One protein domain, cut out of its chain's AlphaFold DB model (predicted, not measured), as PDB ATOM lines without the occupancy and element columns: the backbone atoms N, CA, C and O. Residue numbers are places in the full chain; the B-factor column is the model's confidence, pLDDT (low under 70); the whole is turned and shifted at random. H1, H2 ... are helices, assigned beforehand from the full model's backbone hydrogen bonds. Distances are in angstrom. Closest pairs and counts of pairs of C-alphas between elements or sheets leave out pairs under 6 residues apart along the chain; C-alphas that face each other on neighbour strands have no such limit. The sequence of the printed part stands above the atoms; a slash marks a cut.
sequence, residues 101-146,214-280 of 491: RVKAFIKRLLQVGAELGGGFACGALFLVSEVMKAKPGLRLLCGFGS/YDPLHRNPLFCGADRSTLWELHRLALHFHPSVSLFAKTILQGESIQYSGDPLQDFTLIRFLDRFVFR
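What this domain is: This is residues 101 to 146 and 214 to 280 of the 491 residues of the protein "CCAAT enhancer binding protein zeta" of Fundulus heteroclitus (UniProt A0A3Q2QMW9). H2, the longest helix, has H1 folded back beside it as a helical hairpin and H5 packed along it; H4 crosses from H1 to H5, making a ring of four helices. H6 packs on H2 near its first residues and leads to H7, an arm reaching away from this body, while short H3 follows the other end of H2. The printed part has 113 residues, 68 of them in seven named helices in the order H1 to H7 along the chain, with no named strand, and the class is all helix. The whole is compact, with a radius of gyration of the C-alphas of 14.7 A, yet elongated, spanning 49 by 30 by 22 A.

Where its parts are: H2 is residues 118 to 134, 24.5 A long. H1, residues 101 to 115, is 21.7 A long and begins at C-alpha 101 (203.186, 186.581, 162.421). H5 is residues 243 to 253, 15.3 A; H4 is 232 to 238, H3 137 to 141 and H6 264 to 267. H7, residues 270 to 278, 12.2 A, ends at C-alpha 278 (221.729, 197.683, 124.096).

How they stand to each other: The hub H2 touches H1 at a shallow tilt of 18 degrees, opposite ways, closest C-alphas Gly 113 and Ala 121, 4.5 A. H2 touches H5 at 23 degrees, shallow, the same way, closest C-alphas Cys 122 and Val 245, 5.4 A. H4 touches H5 at a steep 46 degrees, closest C-alphas Ala 238 and Ser 246, 4.2 A, and H1 at a steep 49 degrees, Leu 110 and Glu 233, 6.0 A. H6 touches residues 119 to 126 of H2 alone, closest C-alphas Gly 119 and Leu 265, 4.7 A. H3 and H7 touch no helix. In H2, H4, H5 and H7 every O i to N i+4 pair is within hydrogen-bond range; H1 has 10 of 11, H3 0 of 1 with 1 of 2 O i to N i+3 pairs, and H6 is too short.

The domain as a whole: Residues 147 to 213 are not printed, and C-alphas 146 and 214 are 23.2 A apart across the cut. Of the links printed whole, none is long. Residues 141 to 146 have pLDDT under 70.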
ATOM      1  N   ARG A 101     202.452 187.556 163.236       93.75
ATOM      2  CA  ARG A 101     203.186 186.581 162.421       93.75
ATOM      3  C   ARG A 101     203.474 187.140 161.038       93.75
ATOM      4  O   ARG A 101     204.621 187.097 160.603       93.75
ATOM      5  N   VAL A 102     202.479 187.742 160.386       94.88
ATOM      6  CA  VAL A 102     202.669 188.366 159.067       94.88
ATOM      7  C   VAL A 102     203.742 189.460 159.119       94.88
ATOM      8  O   VAL A 102     204.637 189.477 158.274       94.88
ATOM      9  N   LYS A 103     203.745 190.313 160.152       92.69
ATOM     10  CA  LYS A 103     204.796 191.324 160.351       92.69
ATOM     11  C   LYS A 103     206.183 190.699 160.547       92.69
ATOM     12  O   LYS A 103     207.152 191.201 159.979       92.69
ATOM     13  N   ALA A 104     206.295 189.588 161.278       94.56
ATOM     14  CA  ALA A 104     207.554 188.852 161.422       94.56
ATOM     15  C   ALA A 104     208.090 188.317 160.087       94.56
ATOM     16  O   ALA A 104     209.288 188.420 159.810       94.56
ATOM     17  N   PHE A 105     207.201 187.792 159.241       96.00
ATOM     18  CA  PHE A 105     207.548 187.363 157.889       96.00
ATOM     19  C   PHE A 105     208.000 188.527 157.013       96.00
ATOM     20  O   PHE A 105     209.048 188.418 156.384       96.00
ATOM     21  N   ILE A 106     207.263 189.643 157.010       94.94
ATOM     22  CA  ILE A 106     207.635 190.856 156.266       94.94
ATOM     23  C   ILE A 106     209.021 191.334 156.699       94.94
ATOM     24  O   ILE A 106     209.883 191.575 155.857       94.94
ATOM     25  N   LYS A 107     209.273 191.417 158.008       93.69
ATOM     26  CA  LYS A 107     210.556 191.883 158.536       93.69
ATOM     27  C   LYS A 107     211.717 190.992 158.094       93.69
ATOM     28  O   LYS A 107     212.696 191.494 157.546       93.69
ATOM     29  N   ARG A 108     211.589 189.669 158.240       95.19
ATOM     30  CA  ARG A 108     212.607 188.717 157.765       95.19
ATOM     31  C   ARG A 108     212.766 188.752 156.242       95.19
ATOM     32  O   ARG A 108     213.887 188.696 155.751       95.19
ATOM     33  N   LEU A 109     211.675 188.878 155.489       95.50
ATOM     34  CA  LEU A 109     211.714 188.973 154.030       95.50
ATOM     35  C   LEU A 109     212.479 190.220 153.569       95.50
ATOM     36  O   LEU A 109     213.288 190.124 152.652       95.50
ATOM     37  N   LEU A 110     212.282 191.368 154.223       94.31
ATOM     38  CA  LEU A 110     213.037 192.590 153.933       94.31
ATOM     39  C   LEU A 110     214.522 192.457 154.303       94.31
ATOM     40  O   LEU A 110     215.373 192.969 153.577       94.31
ATOM     41  N   GLN A 111     214.849 191.741 155.386       93.62
ATOM     42  CA  GLN A 111     216.238 191.431 155.759       93.62
ATOM     43  C   GLN A 111     216.934 190.607 154.673       93.62
ATOM     44  O   GLN A 111     218.001 190.990 154.201       93.62
ATOM     45  N   VAL A 112     216.292 189.525 154.229       93.56
ATOM     46  CA  VAL A 112     216.794 188.661 153.150       93.56
ATOM     47  C   VAL A 112     216.858 189.424 151.822       93.56
ATOM     48  O   VAL A 112     217.843 189.340 151.093       93.56
ATOM     49  N   GLY A 113     215.845 190.240 151.522       91.75
ATOM     50  CA  GLY A 113     215.796 191.068 150.317       91.75
ATOM     51  C   GLY A 113     216.894 192.128 150.251       91.75
ATOM     52  O   GLY A 113     217.337 192.469 149.160       91.75
ATOM     53  N   ALA A 114     217.378 192.616 151.396       90.75
ATOM     54  CA  ALA A 114     218.508 193.541 151.455       90.75
ATOM     55  C   ALA A 114     219.872 192.863 151.210       90.75
ATOM     56  O   ALA A 114     220.852 193.563 150.940       90.75
ATOM     57  N   GLU A 115     219.951 191.535 151.319       89.00
ATOM     58  CA  GLU A 115     221.163 190.748 151.058       89.00
ATOM     59  C   GLU A 115     221.206 190.188 149.626       89.00
ATOM     60  O   GLU A 115     222.279 190.116 149.020       89.00
ATOM     61  N   LEU A 116     220.048 189.819 149.074       88.50
ATOM     62  CA  LEU A 116     219.923 189.252 147.731       88.50
ATOM     63  C   LEU A 116     219.961 190.319 146.618       88.50
ATOM     64  O   LEU A 116     220.015 191.525 146.851       88.50
ATOM     65  N   GLY A 117     219.998 189.861 145.361       86.62
ATOM     66  CA  GLY A 117     220.093 190.729 144.185       86.62
ATOM     67  C   GLY A 117     218.902 191.684 144.014       86.62
ATOM     68  O   GLY A 117     217.820 191.469 144.555       86.62
ATOM     69  N   GLY A 118     219.083 192.725 143.189       88.38
ATOM     70  CA  GLY A 118     218.070 193.770 142.977       88.38
ATOM     71  C   GLY A 118     216.712 193.254 142.480       88.38
ATOM     72  O   GLY A 118     215.690 193.795 142.890       88.38
ATOM     73  N   GLY A 119     216.686 192.191 141.666       90.88
ATOM     74  CA  GLY A 119     215.433 191.569 141.225       90.88
ATOM     75  C   GLY A 119     214.658 190.904 142.357       90.88
ATOM     76  O   GLY A 119     213.461 191.145 142.502       90.88
ATOM     77  N   PHE A 120     215.348 190.170 143.236       93.38
ATOM     78  CA  PHE A 120     214.717 189.591 144.421       93.38
ATOM     79  C   PHE A 120     214.214 190.675 145.377       93.38
ATOM     80  O   PHE A 120     213.087 190.585 145.859       93.38
ATOM     81  N   ALA A 121     215.000 191.732 145.608       94.62
ATOM     82  CA  ALA A 121     214.574 192.865 146.428       94.62
ATOM     83  C   ALA A 121     213.290 193.521 145.886       94.62
ATOM     84  O   ALA A 121     212.377 193.810 146.656       94.62
ATOM     85  N   CYS A 122     213.184 193.712 144.564       93.94
ATOM     86  CA  CYS A 122     211.962 194.213 143.931       93.94
ATOM     87  C   CYS A 122     210.771 193.261 144.123       93.94
ATOM     88  O   CYS A 122     209.693 193.726 144.480       93.94
ATOM     89  N   GLY A 123     210.956 191.950 143.926       93.94
ATOM     90  CA  GLY A 123     209.898 190.952 144.136       93.94
ATOM     91  C   GLY A 123     209.429 190.881 145.593       93.94
ATOM     92  O   GLY A 123     208.232 190.832 145.863       93.94
ATOM     93  N   ALA A 124     210.361 190.967 146.544       95.19
ATOM     94  CA  ALA A 124     210.061 191.039 147.969       95.19
ATOM     95  C   ALA A 124     209.255 192.300 148.323       95.19
ATOM     96  O   ALA A 124     208.252 192.203 149.024       95.19
ATOM     97  N   LEU A 125     209.653 193.476 147.819       94.94
ATOM     98  CA  LEU A 125     208.919 194.729 148.039       94.94
ATOM     99  C   LEU A 125     207.523 194.690 147.408       94.94
ATOM    100  O   LEU A 125     206.558 195.109 148.045       94.94
ATOM    101  N   PHE A 126     207.402 194.144 146.198       94.88
ATOM    102  CA  PHE A 126     206.113 193.964 145.538       94.88
ATOM    103  C   PHE A 126     205.181 193.076 146.373       94.88
ATOM    104  O   PHE A 126     204.073 193.497 146.702       94.88
ATOM    105  N   LEU A 127     205.666 191.916 146.834       95.00
ATOM    106  CA  LEU A 127     204.918 191.029 147.729       95.00
ATOM    107  C   LEU A 127     204.473 191.752 149.005       95.00
ATOM    108  O   LEU A 127     203.311 191.654 149.391       95.00
ATOM    109  N   VAL A 128     205.373 192.501 149.652       94.25
ATOM    110  CA  VAL A 128     205.034 193.285 150.851       94.25
ATOM    111  C   VAL A 128     203.915 194.283 150.551       94.25
ATOM    112  O   VAL A 128     202.987 194.400 151.350       94.25
ATOM    113  N   SER A 129     203.957 194.955 149.399       93.69
ATOM    114  CA  SER A 129     202.909 195.898 149.006       93.69
ATOM    115  C   SER A 129     201.551 195.216 148.795       93.69
ATOM    116  O   SER A 129     200.544 195.728 149.278       93.69
ATOM    117  N   GLU A 130     201.518 194.027 148.187       92.88
ATOM    118  CA  GLU A 130     200.289 193.245 147.995       92.88
ATOM    119  C   GLU A 130     199.715 192.730 149.322       92.88
ATOM    120  O   GLU A 130     198.511 192.807 149.567       92.88
ATOM    121  N   VAL A 131     200.570 192.270 150.242       93.44
ATOM    122  CA  VAL A 131     200.128 191.852 151.583       93.44
ATOM    123  C   VAL A 131     199.575 193.041 152.376       93.44
ATOM    124  O   VAL A 131     198.568 192.901 153.069       93.44
ATOM    125  N   MET A 132     200.187 194.222 152.255       91.12
ATOM    126  CA  MET A 132     199.690 195.445 152.894       91.12
ATOM    127  C   MET A 132     198.365 195.932 152.295       91.12
ATOM    128  O   MET A 132     197.535 196.440 153.049       91.12
ATOM    129  N   LYS A 133     198.142 195.752 150.983       91.00
ATOM    130  CA  LYS A 133     196.835 195.991 150.343       91.00
ATOM    131  C   LYS A 133     195.768 195.057 150.916       91.00
ATOM    132  O   LYS A 133     194.704 195.519 151.310       91.00
ATOM    133  N   ALA A 134     196.067 193.760 151.000       90.44
ATOM    134  CA  ALA A 134     195.119 192.758 151.484       90.44
ATOM    135  C   ALA A 134     194.783 192.911 152.980       90.44
ATOM    136  O   ALA A 134     193.705 192.511 153.414       90.44
ATOM    137  N   LYS A 135     195.705 193.459 153.783       88.62
ATOM    138  CA  LYS A 135     195.566 193.582 155.243       88.62
ATOM    139  C   LYS A 135     195.924 194.989 155.717       88.62
ATOM    140  O   LYS A 135     197.024 195.194 156.239       88.62
ATOM    141  N   PRO A 136     194.991 195.956 155.633       82.88
ATOM    142  CA  PRO A 136     195.264 197.340 156.024       82.88
ATOM    143  C   PRO A 136     195.654 197.481 157.506       82.88
ATOM    144  O   PRO A 136     196.428 198.373 157.846       82.88
ATOM    145  N   GLY A 137     195.229 196.555 158.379       79.75
ATOM    146  CA  GLY A 137     195.633 196.514 159.793       79.75
ATOM    147  C   GLY A 137     197.146 196.370 160.027       79.75
ATOM    148  O   GLY A 137     197.648 196.770 161.077       79.75
ATOM    149  N   LEU A 138     197.912 195.875 159.043       79.81
ATOM    150  CA  LEU A 138     199.378 195.847 159.117       79.81
ATOM    151  C   LEU A 138     200.002 197.241 159.073       79.81
ATOM    152  O   LEU A 138     201.094 197.414 159.612       79.81
ATOM    153  N   ARG A 139     199.343 198.230 158.456       78.50
ATOM    154  CA  ARG A 139     199.891 199.590 158.338       78.50
ATOM    155  C   ARG A 139     200.084 200.238 159.705       78.50
ATOM    156  O   ARG A 139     201.142 200.810 159.954       78.50
ATOM    157  N   LEU A 140     199.113 200.053 160.602       75.62
ATOM    158  CA  LEU A 140     199.182 200.520 161.989       75.62
ATOM    159  C   LEU A 140     200.351 199.866 162.730       75.62
ATOM    160  O   LEU A 140     201.189 200.548 163.308       75.62
ATOM    161  N   LEU A 141     200.464 198.540 162.626       69.19
ATOM    162  CA  LEU A 141     201.548 197.782 163.255       69.19
ATOM    163  C   LEU A 141     202.928 198.159 162.710       69.19
ATOM    164  O   LEU A 141     203.914 198.076 163.434       69.19
ATOM    165  N   CYS A 142     203.032 198.534 161.438       68.38
ATOM    166  CA  CYS A 142     204.299 198.922 160.822       68.38
ATOM    167  C   CYS A 142     204.688 200.385 161.089       68.38
ATOM    168  O   CYS A 142     205.771 200.787 160.669       68.38
ATOM    169  N   GLY A 143     203.852 201.154 161.797       61.88
ATOM    170  CA  GLY A 143     204.120 202.557 162.105       61.88
ATOM    171  C   GLY A 143     203.865 203.510 160.933       61.88
ATOM    172  O   GLY A 143     204.342 204.636 160.964       61.88
ATOM    173  N   PHE A 144     203.099 203.103 159.911       55.47
ATOM    174  CA  PHE A 144     202.724 203.970 158.777       55.47
ATOM    175  C   PHE A 144     201.580 204.950 159.098       55.47
ATOM    176  O   PHE A 144     200.889 205.422 158.200       55.47
ATOM    177  N   GLY A 145     201.363 205.249 160.381       41.75
ATOM    178  CA  GLY A 145     200.473 206.311 160.846       41.75
ATOM    179  C   GLY A 145     201.271 207.575 161.158       41.75
ATOM    180  O   GLY A 145     202.435 207.495 161.550       41.75
ATOM    181  N   SER A 146     200.629 208.733 161.019       40.97
ATOM    182  CA  SER A 146     201.138 210.088 161.302       40.97
ATOM    183  C   SER A 146     201.835 210.277 162.662       40.97
ATOM    184  O   SER A 146     202.482 211.299 162.873       40.97
ATOM    185  N   TYR A 214     213.480 192.443 168.962       88.88
ATOM    186  CA  TYR A 214     213.270 191.498 167.871       88.88
ATOM    187  C   TYR A 214     214.444 190.517 167.741       88.88
ATOM    188  O   TYR A 214     215.583 190.945 167.554       88.88
ATOM    189  N   ASP A 215     214.151 189.214 167.765       90.75
ATOM    190  CA  ASP A 215     215.121 188.143 167.510       90.75
ATOM    191  C   ASP A 215     214.988 187.611 166.064       90.75
ATOM    192  O   ASP A 215     214.012 186.920 165.741       90.75
ATOM    193  N   PRO A 216     215.969 187.875 165.174       87.56
ATOM    194  CA  PRO A 216     215.937 187.409 163.790       87.56
ATOM    195  C   PRO A 216     216.078 185.893 163.636       87.56
ATOM    196  O   PRO A 216     215.672 185.376 162.595       87.56
ATOM    197  N   LEU A 217     216.644 185.173 164.610       89.81
ATOM    198  CA  LEU A 217     216.914 183.731 164.519       89.81
ATOM    199  C   LEU A 217     215.862 182.878 165.232       89.81
ATOM    200  O   LEU A 217     215.931 181.644 165.194       89.81
ATOM    201  N   HIS A 218     214.844 183.514 165.815       91.69
ATOM    202  CA  HIS A 218     213.788 182.813 166.519       91.69
ATOM    203  C   HIS A 218     213.078 181.788 165.612       91.69
ATOM    204  O   HIS A 218     212.797 182.027 164.428       91.69
ATOM    205  N   ARG A 219     212.773 180.616 166.186       90.81
ATOM    206  CA  ARG A 219     212.145 179.486 165.480       90.81
ATOM    207  C   ARG A 219     210.715 179.799 165.054       90.81
ATOM    208  O   ARG A 219     210.335 179.477 163.931       90.81
ATOM    209  N   ASN A 220     209.919 180.345 165.970       92.06
ATOM    210  CA  ASN A 220     208.503 180.616 165.746       92.06
ATOM    211  C   ASN A 220     208.281 182.107 165.436       92.06
ATOM    212  O   ASN A 220     208.624 182.936 166.283       92.06
ATOM    213  N   PRO A 221     207.707 182.465 164.273       93.69
ATOM    214  CA  PRO A 221     207.479 183.864 163.909       93.69
ATOM    215  C   PRO A 221     206.517 184.606 164.851       93.69
ATOM    216  O   PRO A 221     206.576 185.826 164.924       93.69
ATOM    217  N   LEU A 222     205.653 183.910 165.601       91.50
ATOM    218  CA  LEU A 222     204.730 184.556 166.548       91.50
ATOM    219  C   LEU A 222     205.434 185.184 167.759       91.50
ATOM    220  O   LEU A 222     204.928 186.148 168.328       91.50
ATOM    221  N   PHE A 223     206.590 184.645 168.147       90.06
ATOM    222  CA  PHE A 223     207.287 185.003 169.388       90.06
ATOM    223  C   PHE A 223     208.634 185.693 169.145       90.06
ATOM    224  O   PHE A 223     209.408 185.872 170.076       90.06
ATOM    225  N   CYS A 224     208.933 186.102 167.909       90.25
ATOM    226  CA  CYS A 224     210.205 186.754 167.586       90.25
ATOM    227  C   CYS A 224     210.249 188.252 167.949       90.25
ATOM    228  O   CYS A 224     211.253 188.900 167.677       90.25
ATOM    229  N   GLY A 225     209.164 188.837 168.474       87.56
ATOM    230  CA  GLY A 225     209.107 190.258 168.857       87.56
ATOM    231  C   GLY A 225     209.058 191.248 167.683       87.56
ATOM    232  O   GLY A 225     209.418 192.415 167.829       87.56
ATOM    233  N   ALA A 226     208.655 190.808 166.483       87.81
ATOM    234  CA  ALA A 226     208.603 191.688 165.307       87.81
ATOM    235  C   ALA A 226     207.531 192.776 165.419       87.81
ATOM    236  O   ALA A 226     207.688 193.855 164.851       87.81
ATOM    237  N   ASP A 227     206.459 192.500 166.158       85.38
ATOM    238  CA  ASP A 227     205.369 193.416 166.486       85.38
ATOM    239  C   ASP A 227     205.855 194.712 167.134       85.38
ATOM    240  O   ASP A 227     205.399 195.778 166.727       85.38
ATOM    241  N   ARG A 228     206.835 194.635 168.034       82.94
ATOM    242  CA  ARG A 228     207.410 195.800 168.725       82.94
ATOM    243  C   ARG A 228     208.493 196.523 167.921       82.94
ATOM    244  O   ARG A 228     208.791 197.681 168.177       82.94
ATOM    245  N   SER A 229     209.069 195.864 166.917       86.06
ATOM    246  CA  SER A 229     210.133 196.449 166.095       86.06
ATOM    247  C   SER A 229     209.608 197.238 164.892       86.06
ATOM    248  O   SER A 229     208.612 196.867 164.267       86.06
ATOM    249  N   THR A 230     210.323 198.292 164.508       86.25
ATOM    250  CA  THR A 230     210.078 199.049 163.271       86.25
ATOM    251  C   THR A 230     210.761 198.395 162.060       86.25
ATOM    252  O   THR A 230     211.656 197.555 162.200       86.25
ATOM    253  N   LEU A 231     210.328 198.745 160.843       88.44
ATOM    254  CA  LEU A 231     210.867 198.217 159.579       88.44
ATOM    255  C   LEU A 231     211.998 199.114 159.030       88.44
ATOM    256  O   LEU A 231     211.864 199.768 157.992       88.44
ATOM    257  N   TRP A 232     213.132 199.180 159.732       89.50
ATOM    258  CA  TRP A 232     214.308 199.967 159.311       89.50
ATOM    259  C   TRP A 232     214.945 199.452 158.011       89.50
ATOM    260  O   TRP A 232     215.575 200.211 157.273       89.50
ATOM    261  N   GLU A 233     214.746 198.176 157.685       92.06
ATOM    262  CA  GLU A 233     215.200 197.570 156.435       92.06
ATOM    263  C   GLU A 233     214.585 198.266 155.216       92.06
ATOM    264  O   GLU A 233     215.275 198.503 154.226       92.06
ATOM    265  N   LEU A 234     213.318 198.679 155.317       91.75
ATOM    266  CA  LEU A 234     212.619 199.387 154.248       91.75
ATOM    267  C   LEU A 234     213.236 200.769 153.980       91.75
ATOM    268  O   LEU A 234     213.484 201.128 152.829       91.75
ATOM    269  N   HIS A 235     213.577 201.507 155.039       91.62
ATOM    270  CA  HIS A 235     214.282 202.788 154.931       91.62
ATOM    271  C   HIS A 235     215.654 202.621 154.271       91.62
ATOM    272  O   HIS A 235     216.079 203.446 153.461       91.62
ATOM    273  N   ARG A 236     216.345 201.514 154.561       92.62
ATOM    274  CA  ARG A 236     217.624 201.198 153.923       92.62
ATOM    275  C   ARG A 236     217.463 200.834 152.446       92.62
ATOM    276  O   ARG A 236     218.287 201.254 151.634       92.62
ATOM    277  N   LEU A 237     216.406 200.104 152.086       93.00
ATOM    278  CA  LEU A 237     216.069 199.778 150.695       93.00
ATOM    279  C   LEU A 237     215.670 201.024 149.886       93.00
ATOM    280  O   LEU A 237     215.971 201.099 148.697       93.00
ATOM    281  N   ALA A 238     215.114 202.058 150.522       94.25
ATOM    282  CA  ALA A 238     214.872 203.347 149.868       94.25
ATOM    283  C   ALA A 238     216.169 204.037 149.393       94.25
ATOM    284  O   ALA A 238     216.133 204.838 148.456       94.25
ATOM    285  N   LEU A 239     217.320 203.699 149.987       93.81
ATOM    286  CA  LEU A 239     218.656 204.176 149.604       93.81
ATOM    287  C   LEU A 239     219.430 203.171 148.729       93.81
ATOM    288  O   LEU A 239     220.648 203.282 148.571       93.81
ATOM    289  N   HIS A 240     218.748 202.164 148.181       93.94
ATOM    290  CA  HIS A 240     219.370 201.131 147.364       93.94
ATOM    291  C   HIS A 240     219.891 201.683 146.025       93.94
ATOM    292  O   HIS A 240     219.350 202.633 145.462       93.94
ATOM    293  N   PHE A 241     220.945 201.060 145.485       92.44
ATOM    294  CA  PHE A 241     221.590 201.500 144.240       92.44
ATOM    295  C   PHE A 241     220.704 201.303 143.001       92.44
ATOM    296  O   PHE A 241     220.841 202.025 142.015       92.44
ATOM    297  N   HIS A 242     219.824 200.301 143.034       90.19
ATOM    298  CA  HIS A 242     218.898 200.021 141.945       90.19
ATOM    299  C   HIS A 242     217.702 200.989 142.011       90.19
ATOM    300  O   HIS A 242     217.005 200.995 143.032       90.19
ATOM    301  N   PRO A 243     217.418 201.768 140.948       91.19
ATOM    302  CA  PRO A 243     216.418 202.834 140.990       91.19
ATOM    303  C   PRO A 243     215.009 202.313 141.284       91.19
ATOM    304  O   PRO A 243     214.298 202.928 142.072       91.19
ATOM    305  N   SER A 244     214.624 201.158 140.731       92.44
ATOM    306  CA  SER A 244     213.293 200.588 140.974       92.44
ATOM    307  C   SER A 244     213.116 200.090 142.408       92.44
ATOM    308  O   SER A 244     212.042 200.254 142.965       92.44
ATOM    309  N   VAL A 245     214.176 199.563 143.042       94.38
ATOM    310  CA  VAL A 245     214.118 199.140 144.458       94.38
ATOM    311  C   VAL A 245     213.910 200.370 145.340       94.38
ATOM    312  O   VAL A 245     213.061 200.364 146.226       94.38
ATOM    313  N   SER A 246     214.656 201.447 145.057       95.25
ATOM    314  CA  SER A 246     214.515 202.721 145.769       95.25
ATOM    315  C   SER A 246     213.112 203.314 145.602       95.25
ATOM    316  O   SER A 246     212.532 203.773 146.584       95.25
ATOM    317  N   LEU A 247     212.555 203.280 144.385       94.81
ATOM    318  CA  LEU A 247     211.201 203.760 144.098       94.81
ATOM    319  C   LEU A 247     210.162 202.943 144.870       94.81
ATOM    320  O   LEU A 247     209.407 203.519 145.643       94.81
ATOM    321  N   PHE A 248     210.173 201.616 144.729       94.94
ATOM    322  CA  PHE A 248     209.223 200.721 145.392       94.94
ATOM    323  C   PHE A 248     209.235 200.874 146.913       94.94
ATOM    324  O   PHE A 248     208.179 200.975 147.533       94.94
ATOM    325  N   ALA A 249     210.419 200.962 147.522       94.81
ATOM    326  CA  ALA A 249     210.528 201.188 148.957       94.81
ATOM    327  C   ALA A 249     209.938 202.546 149.380       94.81
ATOM    328  O   ALA A 249     209.240 202.611 150.388       94.81
ATOM    329  N   LYS A 250     210.166 203.619 148.609       94.12
ATOM    330  CA  LYS A 250     209.582 204.945 148.881       94.12
ATOM    331  C   LYS A 250     208.061 204.955 148.746       94.12
ATOM    332  O   LYS A 250     207.407 205.528 149.606       94.12
ATOM    333  N   THR A 251     207.515 204.287 147.733       93.75
ATOM    334  CA  THR A 251     206.064 204.143 147.547       93.75
ATOM    335  C   THR A 251     205.423 203.449 148.751       93.75
ATOM    336  O   THR A 251     204.442 203.947 149.294       93.75
ATOM    337  N   ILE A 252     206.027 202.363 149.250       92.00
ATOM    338  CA  ILE A 252     205.534 201.685 150.462       92.00
ATOM    339  C   ILE A 252     205.644 202.599 151.691       92.00
ATOM    340  O   ILE A 252     204.720 202.637 152.501       92.00
ATOM    341  N   LEU A 253     206.739 203.362 151.833       90.56
ATOM    342  CA  LEU A 253     206.903 204.326 152.933       90.56
ATOM    343  C   LEU A 253     205.839 205.435 152.914       90.56
ATOM    344  O   LEU A 253     205.432 205.900 153.973       90.56
ATOM    345  N   GLN A 254     205.375 205.837 151.728       89.75
ATOM    346  CA  GLN A 254     204.275 206.792 151.549       89.75
ATOM    347  C   GLN A 254     202.897 206.183 151.863       89.75
ATOM    348  O   GLN A 254     201.895 206.891 151.845       89.75
ATOM    349  N   GLY A 255     202.825 204.880 152.152       84.75
ATOM    350  CA  GLY A 255     201.570 204.152 152.347       84.75
ATOM    351  C   GLY A 255     200.862 203.800 151.037       84.75
ATOM    352  O   GLY A 255     199.786 203.196 151.059       84.75
ATOM    353  N   GLU A 256     201.474 204.131 149.901       87.56
ATOM    354  CA  GLU A 256     200.979 203.797 148.580       87.56
ATOM    355  C   GLU A 256     201.308 202.352 148.210       87.56
ATOM    356  O   GLU A 256     202.104 201.638 148.825       87.56
ATOM    357  N   SER A 257     200.622 201.904 147.178       89.62
ATOM    358  CA  SER A 257     200.594 200.524 146.756       89.62
ATOM    359  C   SER A 257     201.348 200.411 145.434       89.62
ATOM    360  O   SER A 257     201.104 201.217 144.536       89.62
ATOM    361  N   ILE A 258     202.262 199.449 145.292       91.69
ATOM    362  CA  ILE A 258     203.053 199.341 144.063       91.69
ATOM    363  C   ILE A 258     202.136 198.854 142.936       91.69
ATOM    364  O   ILE A 258     201.408 197.872 143.090       91.69
ATOM    365  N   GLN A 259     202.163 199.561 141.810       88.38
ATOM    366  CA  GLN A 259     201.523 199.146 140.567       88.38
ATOM    367  C   GLN A 259     202.629 198.787 139.579       88.38
ATOM    368  O   GLN A 259     203.400 199.644 139.143       88.38
ATOM    369  N   TYR A 260     202.756 197.498 139.288       88.94
ATOM    370  CA  TYR A 260     203.732 196.974 138.346       88.94
ATOM    371  C   TYR A 260     203.115 195.776 137.631       88.94
ATOM    372  O   TYR A 260     202.671 194.843 138.290       88.94
ATOM    373  N   SER A 261     203.048 195.832 136.302       83.31
ATOM    374  CA  SER A 261     202.381 194.820 135.475       83.31
ATOM    375  C   SER A 261     203.288 193.662 135.046       83.31
ATOM    376  O   SER A 261     202.784 192.646 134.583       83.31
ATOM    377  N   GLY A 262     204.612 193.802 135.173       86.44
ATOM    378  CA  GLY A 262     205.583 192.764 134.803       86.44
ATOM    379  C   GLY A 262     205.970 191.837 135.960       86.44
ATOM    380  O   GLY A 262     205.505 192.007 137.085       86.44
ATOM    381  N   ASP A 263     206.895 190.905 135.705       86.81
ATOM    382  CA  ASP A 263     207.510 190.064 136.745       86.81
ATOM    383  C   ASP A 263     208.795 190.732 137.278       86.81
ATOM    384  O   ASP A 263     209.817 190.760 136.575       86.81
ATOM    385  N   PRO A 264     208.807 191.238 138.530       86.81
ATOM    386  CA  PRO A 264     209.980 191.891 139.104       86.81
ATOM    387  C   PRO A 264     211.226 190.997 139.144       86.81
ATOM    388  O   PRO A 264     212.347 191.502 139.052       86.81
ATOM    389  N   LEU A 265     211.064 189.678 139.291       87.69
ATOM    390  CA  LEU A 265     212.207 188.772 139.373       87.69
ATOM    391  C   LEU A 265     212.929 188.647 138.034       87.69
ATOM    392  O   LEU A 265     214.156 188.568 138.032       87.69
ATOM    393  N   GLN A 266     212.193 188.678 136.922       87.00
ATOM    394  CA  GLN A 266     212.746 188.558 135.572       87.00
ATOM    395  C   GLN A 266     213.182 189.912 135.007       87.00
ATOM    396  O   GLN A 266     214.284 190.049 134.469       87.00
ATOM    397  N   ASP A 267     212.362 190.946 135.180       87.81
ATOM    398  CA  ASP A 267     212.568 192.260 134.566       87.81
ATOM    399  C   ASP A 267     213.779 193.022 135.102       87.81
ATOM    400  O   ASP A 267     214.355 193.863 134.404       87.81
ATOM    401  N   PHE A 268     214.161 192.743 136.347       87.94
ATOM    402  CA  PHE A 268     215.297 193.372 137.015       87.94
ATOM    403  C   PHE A 268     216.531 192.461 137.065       87.94
ATOM    404  O   PHE A 268     217.477 192.730 137.814       87.94
ATOM    405  N   THR A 269     216.554 191.399 136.252       88.56
ATOM    406  CA  THR A 269     217.776 190.622 136.011       88.56
ATOM    407  C   THR A 269     218.804 191.447 135.240       88.56
ATOM    408  O   THR A 269     218.477 192.332 134.444       88.56
ATOM    409  N   LEU A 270     220.085 191.131 135.444       86.62
ATOM    410  CA  LEU A 270     221.173 191.794 134.725       86.62
ATOM    411  C   LEU A 270     221.051 191.599 133.209       86.62
ATOM    412  O   LEU A 270     221.334 192.527 132.460       86.62
ATOM    413  N   ILE A 271     220.612 190.422 132.758       88.94
ATOM    414  CA  ILE A 271     220.500 190.127 131.329       88.94
ATOM    415  C   ILE A 271     219.408 190.974 130.669       88.94
ATOM    416  O   ILE A 271     219.691 191.665 129.696       88.94
ATOM    417  N   ARG A 272     218.218 191.074 131.280       87.44
ATOM    418  CA  ARG A 272     217.150 191.968 130.804       87.44
ATOM    419  C   ARG A 272     217.542 193.437 130.884       87.44
ATOM    420  O   ARG A 272     217.174 194.225 130.014       87.44
ATOM    421  N   PHE A 273     218.319 193.824 131.895       86.81
ATOM    422  CA  PHE A 273     218.886 195.166 131.964       86.81
ATOM    423  C   PHE A 273     219.843 195.448 130.796       86.81
ATOM    424  O   PHE A 273     219.758 196.521 130.198       86.81
ATOM    425  N   LEU A 274     220.733 194.510 130.461       89.06
ATOM    426  CA  LEU A 274     221.660 194.649 129.338       89.06
ATOM    427  C   LEU A 274     220.919 194.695 128.003       89.06
ATOM    428  O   LEU A 274     221.232 195.564 127.194       89.06
ATOM    429  N   ASP A 275     219.891 193.868 127.813       89.06
ATOM    430  CA  ASP A 275     219.034 193.919 126.625       89.06
ATOM    431  C   ASP A 275     218.404 195.310 126.484       89.06
ATOM    432  O   ASP A 275     218.577 195.995 125.476       89.06
ATOM    433  N   ARG A 276     217.768 195.807 127.553       85.94
ATOM    434  CA  ARG A 276     217.192 197.159 127.586       85.94
ATOM    435  C   ARG A 276     218.237 198.250 127.376       85.94
ATOM    436  O   ARG A 276     217.876 199.322 126.909       85.94
ATOM    437  N   PHE A 277     219.498 198.025 127.745       84.12
ATOM    438  CA  PHE A 277     220.587 198.982 127.554       84.12
ATOM    439  C   PHE A 277     221.092 199.001 126.107       84.12
ATOM    440  O   PHE A 277     221.292 200.085 125.562       84.12
ATOM    441  N   VAL A 278     221.269 197.832 125.486       87.81
ATOM    442  CA  VAL A 278     221.729 197.683 124.096       87.81
ATOM    443  C   VAL A 278     220.673 198.187 123.120       87.81
ATOM    444  O   VAL A 278     220.995 198.937 122.202       87.81
ATOM    445  N   PHE A 279     219.409 197.838 123.356       82.06
ATOM    446  CA  PHE A 279     218.286 198.251 122.515       82.06
ATOM    447  C   PHE A 279     217.708 199.616 122.909       82.06
ATOM    448  O   PHE A 279     216.703 200.057 122.353       82.06
ATOM    449  N   ARG A 280     218.337 200.333 123.853       84.75
ATOM    450  CA  ARG A 280     217.933 201.705 124.153       84.75
ATOM    451  C   ARG A 280     218.339 202.601 122.998       84.75
ATOM    452  O   ARG A 280     219.528 202.844 122.794       84.75
TER     453      ARG A 280